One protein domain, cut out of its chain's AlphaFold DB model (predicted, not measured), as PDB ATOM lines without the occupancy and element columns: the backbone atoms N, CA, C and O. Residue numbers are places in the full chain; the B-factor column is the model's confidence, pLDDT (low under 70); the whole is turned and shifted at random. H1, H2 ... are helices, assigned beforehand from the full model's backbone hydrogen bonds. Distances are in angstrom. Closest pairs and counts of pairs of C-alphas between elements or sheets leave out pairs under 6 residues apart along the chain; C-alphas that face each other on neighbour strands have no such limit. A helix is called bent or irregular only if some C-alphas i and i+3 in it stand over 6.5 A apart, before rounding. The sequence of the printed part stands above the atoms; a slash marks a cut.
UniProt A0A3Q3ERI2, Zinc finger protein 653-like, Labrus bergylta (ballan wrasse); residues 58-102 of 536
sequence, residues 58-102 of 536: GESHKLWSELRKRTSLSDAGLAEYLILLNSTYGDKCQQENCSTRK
ATOM      1  N   GLY A  58     113.996 125.607 107.390       72.38
ATOM      2  CA  GLY A  58     115.454 125.513 107.407       72.38
ATOM      3  C   GLY A  58     116.025 125.946 106.060       72.38
ATOM      4  O   GLY A  58     115.901 127.097 105.648       72.38
ATOM      5  N   GLU A  59     116.601 124.999 105.325       68.75
ATOM      6  CA  GLU A  59     117.138 125.218 103.973       68.75
ATOM      7  C   GLU A  59     116.082 125.813 103.019       68.75
ATOM      8  O   GLU A  59     116.372 126.744 102.261       68.75
ATOM      9  N   SER A  60     114.822 125.382 103.162       75.06
ATOM     10  CA  SER A  60     113.656 125.893 102.430       75.06
ATOM     11  C   SER A  60     113.424 127.404 102.574       75.06
ATOM     12  O   SER A  60     112.769 127.989 101.714       75.06
ATOM     13  N   HIS A  61     113.957 128.068 103.610       83.19
ATOM     14  CA  HIS A  61     113.799 129.518 103.782       83.19
ATOM     15  C   HIS A  61     114.455 130.314 102.647       83.19
ATOM     16  O   HIS A  61     113.954 131.378 102.279       83.19
ATOM     17  N   LYS A  62     115.549 129.803 102.057       83.31
ATOM     18  CA  LYS A  62     116.194 130.435 100.894       83.31
ATOM     19  C   LYS A  62     115.245 130.444  99.692       83.31
ATOM     20  O   LYS A  62     114.948 131.512  99.167       83.31
ATOM     21  N   LEU A  63     114.708 129.273  99.340       87.38
ATOM     22  CA  LEU A  63     113.759 129.097  98.236       87.38
ATOM     23  C   LEU A  63     112.469 129.897  98.457       87.38
ATOM     24  O   LEU A  63     112.000 130.564  97.543       87.38
ATOM     25  N   TRP A  64     111.933 129.897  99.679       88.31
ATOM     26  CA  TRP A  64     110.753 130.683 100.046       88.31
ATOM     27  C   TRP A  64     110.998 132.192  99.913       88.31
ATOM     28  O   TRP A  64     110.190 132.907  99.327       88.31
ATOM     29  N   SER A  65     112.148 132.676 100.391       87.62
ATOM     30  CA  SER A  65     112.553 134.083 100.252       87.62
ATOM     31  C   SER A  65     112.765 134.490  98.793       87.62
ATOM     32  O   SER A  65     112.487 135.632  98.432       87.62
ATOM     33  N   GLU A  66     113.260 133.583  97.949       92.62
ATOM     34  CA  GLU A  66     113.405 133.828  96.514       92.62
ATOM     35  C   GLU A  66     112.045 133.841  95.804       92.62
ATOM     36  O   GLU A  66     111.768 134.774  95.053       92.62
ATOM     37  N   LEU A  67     111.158 132.882  96.097       91.69
ATOM     38  CA  LEU A  67     109.783 132.884  95.592       91.69
ATOM     39  C   LEU A  67     109.062 134.182  95.970       91.69
ATOM     40  O   LEU A  67     108.518 134.831  95.084       91.69
ATOM     41  N   ARG A  68     109.148 134.620  97.235       93.19
ATOM     42  CA  ARG A  68     108.568 135.892  97.703       93.19
ATOM     43  C   ARG A  68     109.084 137.097  96.902       93.19
ATOM     44  O   ARG A  68     108.303 137.964  96.527       93.19
ATOM     45  N   LYS A  69     110.386 137.137  96.584       94.06
ATOM     46  CA  LYS A  69     110.982 138.177  95.719       94.06
ATOM     47  C   LYS A  69     110.501 138.098  94.266       94.06
ATOM     48  O   LYS A  69     110.370 139.134  93.627       94.06
ATOM     49  N   ARG A  70     110.264 136.891  93.740       94.81
ATOM     50  CA  ARG A  70     109.891 136.645  92.332       94.81
ATOM     51  C   ARG A  70     108.395 136.801  92.057       94.81
ATOM     52  O   ARG A  70     108.039 137.140  90.936       94.81
ATOM     53  N   THR A  71     107.531 136.563  93.045       89.94
ATOM     54  CA  THR A  71     106.067 136.715  92.926       89.94
ATOM     55  C   THR A  71     105.531 138.016  93.531       89.94
ATOM     56  O   THR A  71     104.363 138.334  93.329       89.94
ATOM     57  N   SER A  72     106.355 138.731  94.311       92.94
ATOM     58  CA  SER A  72     105.996 139.891  95.149       92.94
ATOM     59  C   SER A  72     104.796 139.682  96.092       92.94
ATOM     60  O   SER A  72     104.202 140.652  96.561       92.94
ATOM     61  N   LEU A  73     104.442 138.429  96.392       92.62
ATOM     62  CA  LEU A  73     103.380 138.076  97.337       92.62
ATOM     63  C   LEU A  73     103.836 138.245  98.796       92.62
ATOM     64  O   LEU A  73     105.017 138.106  99.120       92.62
ATOM     65  N   SER A  74     102.879 138.486  99.695       91.50
ATOM     66  CA  SER A  74     103.090 138.349 101.142       91.50
ATOM     67  C   SER A  74     103.307 136.878 101.524       91.50
ATOM     68  O   SER A  74     102.984 135.980 100.751       91.50
ATOM     69  N   ASP A  75     103.810 136.600 102.731       89.81
ATOM     70  CA  ASP A  75     103.987 135.210 103.186       89.81
ATOM     71  C   ASP A  75     102.670 134.421 103.253       89.81
ATOM     72  O   ASP A  75     102.660 133.235 102.928       89.81
ATOM     73  N   ALA A  76     101.559 135.082 103.595       89.56
ATOM     74  CA  ALA A  76     100.225 134.485 103.540       89.56
ATOM     75  C   ALA A  76      99.804 134.181 102.092       89.56
ATOM     76  O   ALA A  76      99.520 133.031 101.770       89.56
ATOM     77  N   GLY A  77      99.875 135.170 101.192       92.00
ATOM     78  CA  GLY A  77      99.503 134.983  99.784       92.00
ATOM     79  C   GLY A  77     100.396 133.975  99.049       92.00
ATOM     80  O   GLY A  77      99.930 133.264  98.163       92.00
ATOM     81  N   LEU A  78     101.671 133.860  99.435       93.12
ATOM     82  CA  LEU A  78     102.583 132.847  98.908       93.12
ATOM     83  C   LEU A  78     102.233 131.442  99.423       93.12
ATOM     84  O   LEU A  78     102.276 130.490  98.644       93.12
ATOM     85  N   ALA A  79     101.851 131.308 100.697       90.62
ATOM     86  CA  ALA A  79     101.350 130.051 101.247       90.62
ATOM     87  C   ALA A  79     100.040 129.625 100.565       90.62
ATOM     88  O   ALA A  79      99.945 128.495 100.092       90.62
ATOM     89  N   GLU A  80      99.071 130.534 100.439       91.88
ATOM     90  CA  GLU A  80      97.798 130.313  99.741       91.88
ATOM     91  C   GLU A  80      98.013 129.910  98.276       91.88
ATOM     92  O   GLU A  80      97.429 128.929  97.815       91.88
ATOM     93  N   TYR A  81      98.906 130.597  97.556       92.81
ATOM     94  CA  TYR A  81      99.266 130.259  96.179       92.81
ATOM     95  C   TYR A  81      99.874 128.853  96.058       92.81
ATOM     96  O   TYR A  81      99.492 128.089  95.171       92.81
ATOM     97  N   LEU A  82     100.792 128.478  96.956       91.44
ATOM     98  CA  LEU A  82     101.413 127.149  96.957       91.44
ATOM     99  C   LEU A  82     100.427 126.042  97.362       91.44
ATOM    100  O   LEU A  82     100.475 124.952  96.791       91.44
ATOM    101  N   ILE A  83      99.503 126.321  98.287       90.81
ATOM    102  CA  ILE A  83      98.403 125.416  98.647       90.81
ATOM    103  C   ILE A  83      97.482 125.215  97.438       90.81
ATOM    104  O   ILE A  83      97.248 124.076  97.048       90.81
ATOM    105  N   LEU A  84      97.037 126.292  96.781       94.12
ATOM    106  CA  LEU A  84      96.187 126.233  95.588       94.12
ATOM    107  C   LEU A  84      96.860 125.477  94.430       94.12
ATOM    108  O   LEU A  84      96.218 124.669  93.755       94.12
ATOM    109  N   LEU A  85      98.162 125.690  94.215       92.38
ATOM    110  CA  LEU A  85      98.953 124.964  93.219       92.38
ATOM    111  C   LEU A  85      99.034 123.461  93.550       92.38
ATOM    112  O   LEU A  85      98.906 122.615  92.661       92.38
ATOM    113  N   ASN A  86      99.178 123.112  94.832       90.50
ATOM    114  CA  ASN A  86      99.153 121.725  95.289       90.50
ATOM    115  C   ASN A  86      97.748 121.095  95.183       90.50
ATOM    116  O   ASN A  86      97.636 119.954  94.753       90.50
ATOM    117  N   SER A  87      96.669 121.828  95.455       88.62
ATOM    118  CA  SER A  87      95.293 121.342  95.260       88.62
ATOM    119  C   SER A  87      94.899 121.171  93.784       88.62
ATOM    120  O   SER A  87      93.978 120.422  93.482       88.62
ATOM    121  N   THR A  88      95.573 121.847  92.847       87.88
ATOM    122  CA  THR A  88      95.253 121.784  91.402       87.88
ATOM    123  C   THR A  88      96.147 120.823  90.604       87.88
ATOM    124  O   THR A  88      95.699 120.232  89.611       87.88
ATOM    125  N   TYR A  89      97.395 120.613  91.042       84.38
ATOM    126  CA  TYR A  89      98.379 119.759  90.355       84.38
ATOM    127  C   TYR A  89      99.092 118.740  91.259       84.38
ATOM    128  O   TYR A  89      99.700 117.798  90.741       84.38
ATOM    129  N   GLY A  90      99.011 118.889  92.582       74.44
ATOM    130  CA  GLY A  90      99.775 118.105  93.553       74.44
ATOM    131  C   GLY A  90      99.484 116.612  93.502       74.44
ATOM    132  O   GLY A  90     100.430 115.835  93.550       74.44
ATOM    133  N   ASP A  91      98.232 116.189  93.307       72.25
ATOM    134  CA  ASP A  91      97.886 114.762  93.190       72.25
ATOM    135  C   ASP A  91      98.618 114.079  92.031       72.25
ATOM    136  O   ASP A  91      99.130 112.974  92.180       72.25
ATOM    137  N   LYS A  92      98.748 114.767  90.890       69.25
ATOM    138  CA  LYS A  92      99.420 114.242  89.691       69.25
ATOM    139  C   LYS A  92     100.919 114.097  89.950       69.25
ATOM    140  O   LYS A  92     101.481 113.025  89.738       69.25
ATOM    141  N   CYS A  93     101.553 115.129  90.512       57.94
ATOM    142  CA  CYS A  93     102.968 115.067  90.882       57.94
ATOM    143  C   CYS A  93     103.241 114.076  92.029       57.94
ATOM    144  O   CYS A  93     104.280 113.416  92.025       57.94
ATOM    145  N   GLN A  94     102.334 113.921  92.995       61.50
ATOM    146  CA  GLN A  94     102.453 112.912  94.048       61.50
ATOM    147  C   GLN A  94     102.265 111.500  93.490       61.50
ATOM    148  O   GLN A  94     103.030 110.615  93.855       61.50
ATOM    149  N   GLN A  95     101.324 111.271  92.572       60.31
ATOM    150  CA  GLN A  95     101.111 109.965  91.952       60.31
ATOM    151  C   GLN A  95     102.298 109.556  91.068       60.31
ATOM    152  O   GLN A  95     102.753 108.414  91.170       60.31
ATOM    153  N   GLU A  96     102.872 110.478  90.286       61.06
ATOM    154  CA  GLU A  96     104.118 110.259  89.533       61.06
ATOM    155  C   GLU A  96     105.284 109.887  90.475       61.06
ATOM    156  O   GLU A  96     105.934 108.852  90.297       61.06
ATOM    157  N   ASN A  97     105.520 110.668  91.537       53.97
ATOM    158  CA  ASN A  97     106.621 110.423  92.477       53.97
ATOM    159  C   ASN A  97     106.424 109.165  93.346       53.97
ATOM    160  O   ASN A  97     107.377 108.420  93.583       53.97
ATOM    161  N   CYS A  98     105.204 108.884  93.807       51.62
ATOM    162  CA  CYS A  98     104.891 107.699  94.606       51.62
ATOM    163  C   CYS A  98     104.892 106.414  93.773       51.62
ATOM    164  O   CYS A  98     105.285 105.371  94.294       51.62
ATOM    165  N   SER A  99     104.525 106.471  92.490       50.75
ATOM    166  CA  SER A  99     104.693 105.337  91.569       50.75
ATOM    167  C   SER A  99     106.177 105.039  91.351       50.75
ATOM    168  O   SER A  99     106.604 103.898  91.509       50.75
ATOM    169  N   THR A 100     106.993 106.073  91.114       49.00
ATOM    170  CA  THR A 100     108.455 105.942  91.012       49.00
ATOM    171  C   THR A 100     109.069 105.357  92.292       49.00
ATOM    172  O   THR A 100     109.833 104.396  92.218       49.00
ATOM    173  N   ARG A 101     108.684 105.842  93.482       41.41
ATOM    174  CA  ARG A 101     109.160 105.292  94.769       41.41
ATOM    175  C   ARG A 101     108.711 103.849  95.021       41.41
ATOM    176  O   ARG A 101     109.508 103.069  95.534       41.41
ATOM    177  N   LYS A 102     107.481 103.468  94.655       51.41
ATOM    178  CA  LYS A 102     107.002 102.077  94.778       51.41
ATOM    179  C   LYS A 102     107.759 101.119  93.857       51.41
ATOM    180  O   LYS A 102     108.050 100.007  94.280       51.41
TER     181      LYS A 102
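This is residues 58 to 102 of the 536 residues of the protein "Zinc finger protein 653-like" of Labrus bergylta (ballan wrasse) (UniProt A0A3Q3ERI2). Three helical rods joined end to end make an open U: H1 and the first arm of the bent helix H2, H2a, meet in a corner near their ends, and the second arm, H2b, turns off at the far end of H2a. H1 and H2b are the two sides of the U, with H2a as its base and nothing packed between them. The printed part has 45 residues with two named helices, H1 then H2, and no named strand; the class is all helix. It is loose, with a radius of gyration of the C-alphas of 13.0 A, and elongated, spanning 36 by 23 by 14 A.

H1 is residues 60 to 71, 16.3 A from first to last C-alpha, beginning at C-alpha 60 (113.656, 125.893, 102.430). H2 is residues 75 to 102, by its hydrogen bonds assigned as one helix, but bent: C-alphas 88 and 91 are 7.7 A apart. Arm H2a, residues 75 to 88, is 19.9 A long and begins at C-alpha 75 (103.987, 135.210, 103.186). Arm H2b, residues 91 to 102, is 15.7 A long and ends at C-alpha 102 (107.002, 102.077, 94.778).

H1 touches H2a with residues 67 to 71 alone, and H2a touches H1 with residues 75 to 78 alone. Their closest C-alphas, those of Arg 68 and Leu 78, are 6.8 A apart. Their lines are about perpendicular, at 88 degrees. H2a and H2b are only just about perpendicular, at 71 degrees. H1 and H2b are apart. Every O i to N i+4 pair is within hydrogen-bond range in H1, H2a and H2b.

The two C-alphas farthest apart, those of Ser 72 and Lys 102, are 37.8 A apart. The printed part has no cut, and the link from H1 to H2 is tight, with 3 residues. Residues 58 to 63, of which 60 to 63 belong to H1, and residues 95 to 102 of H2 stand free. Mean pLDDT of the printed part is 79.9; residue 59 and residues 92 to 102 are under 70.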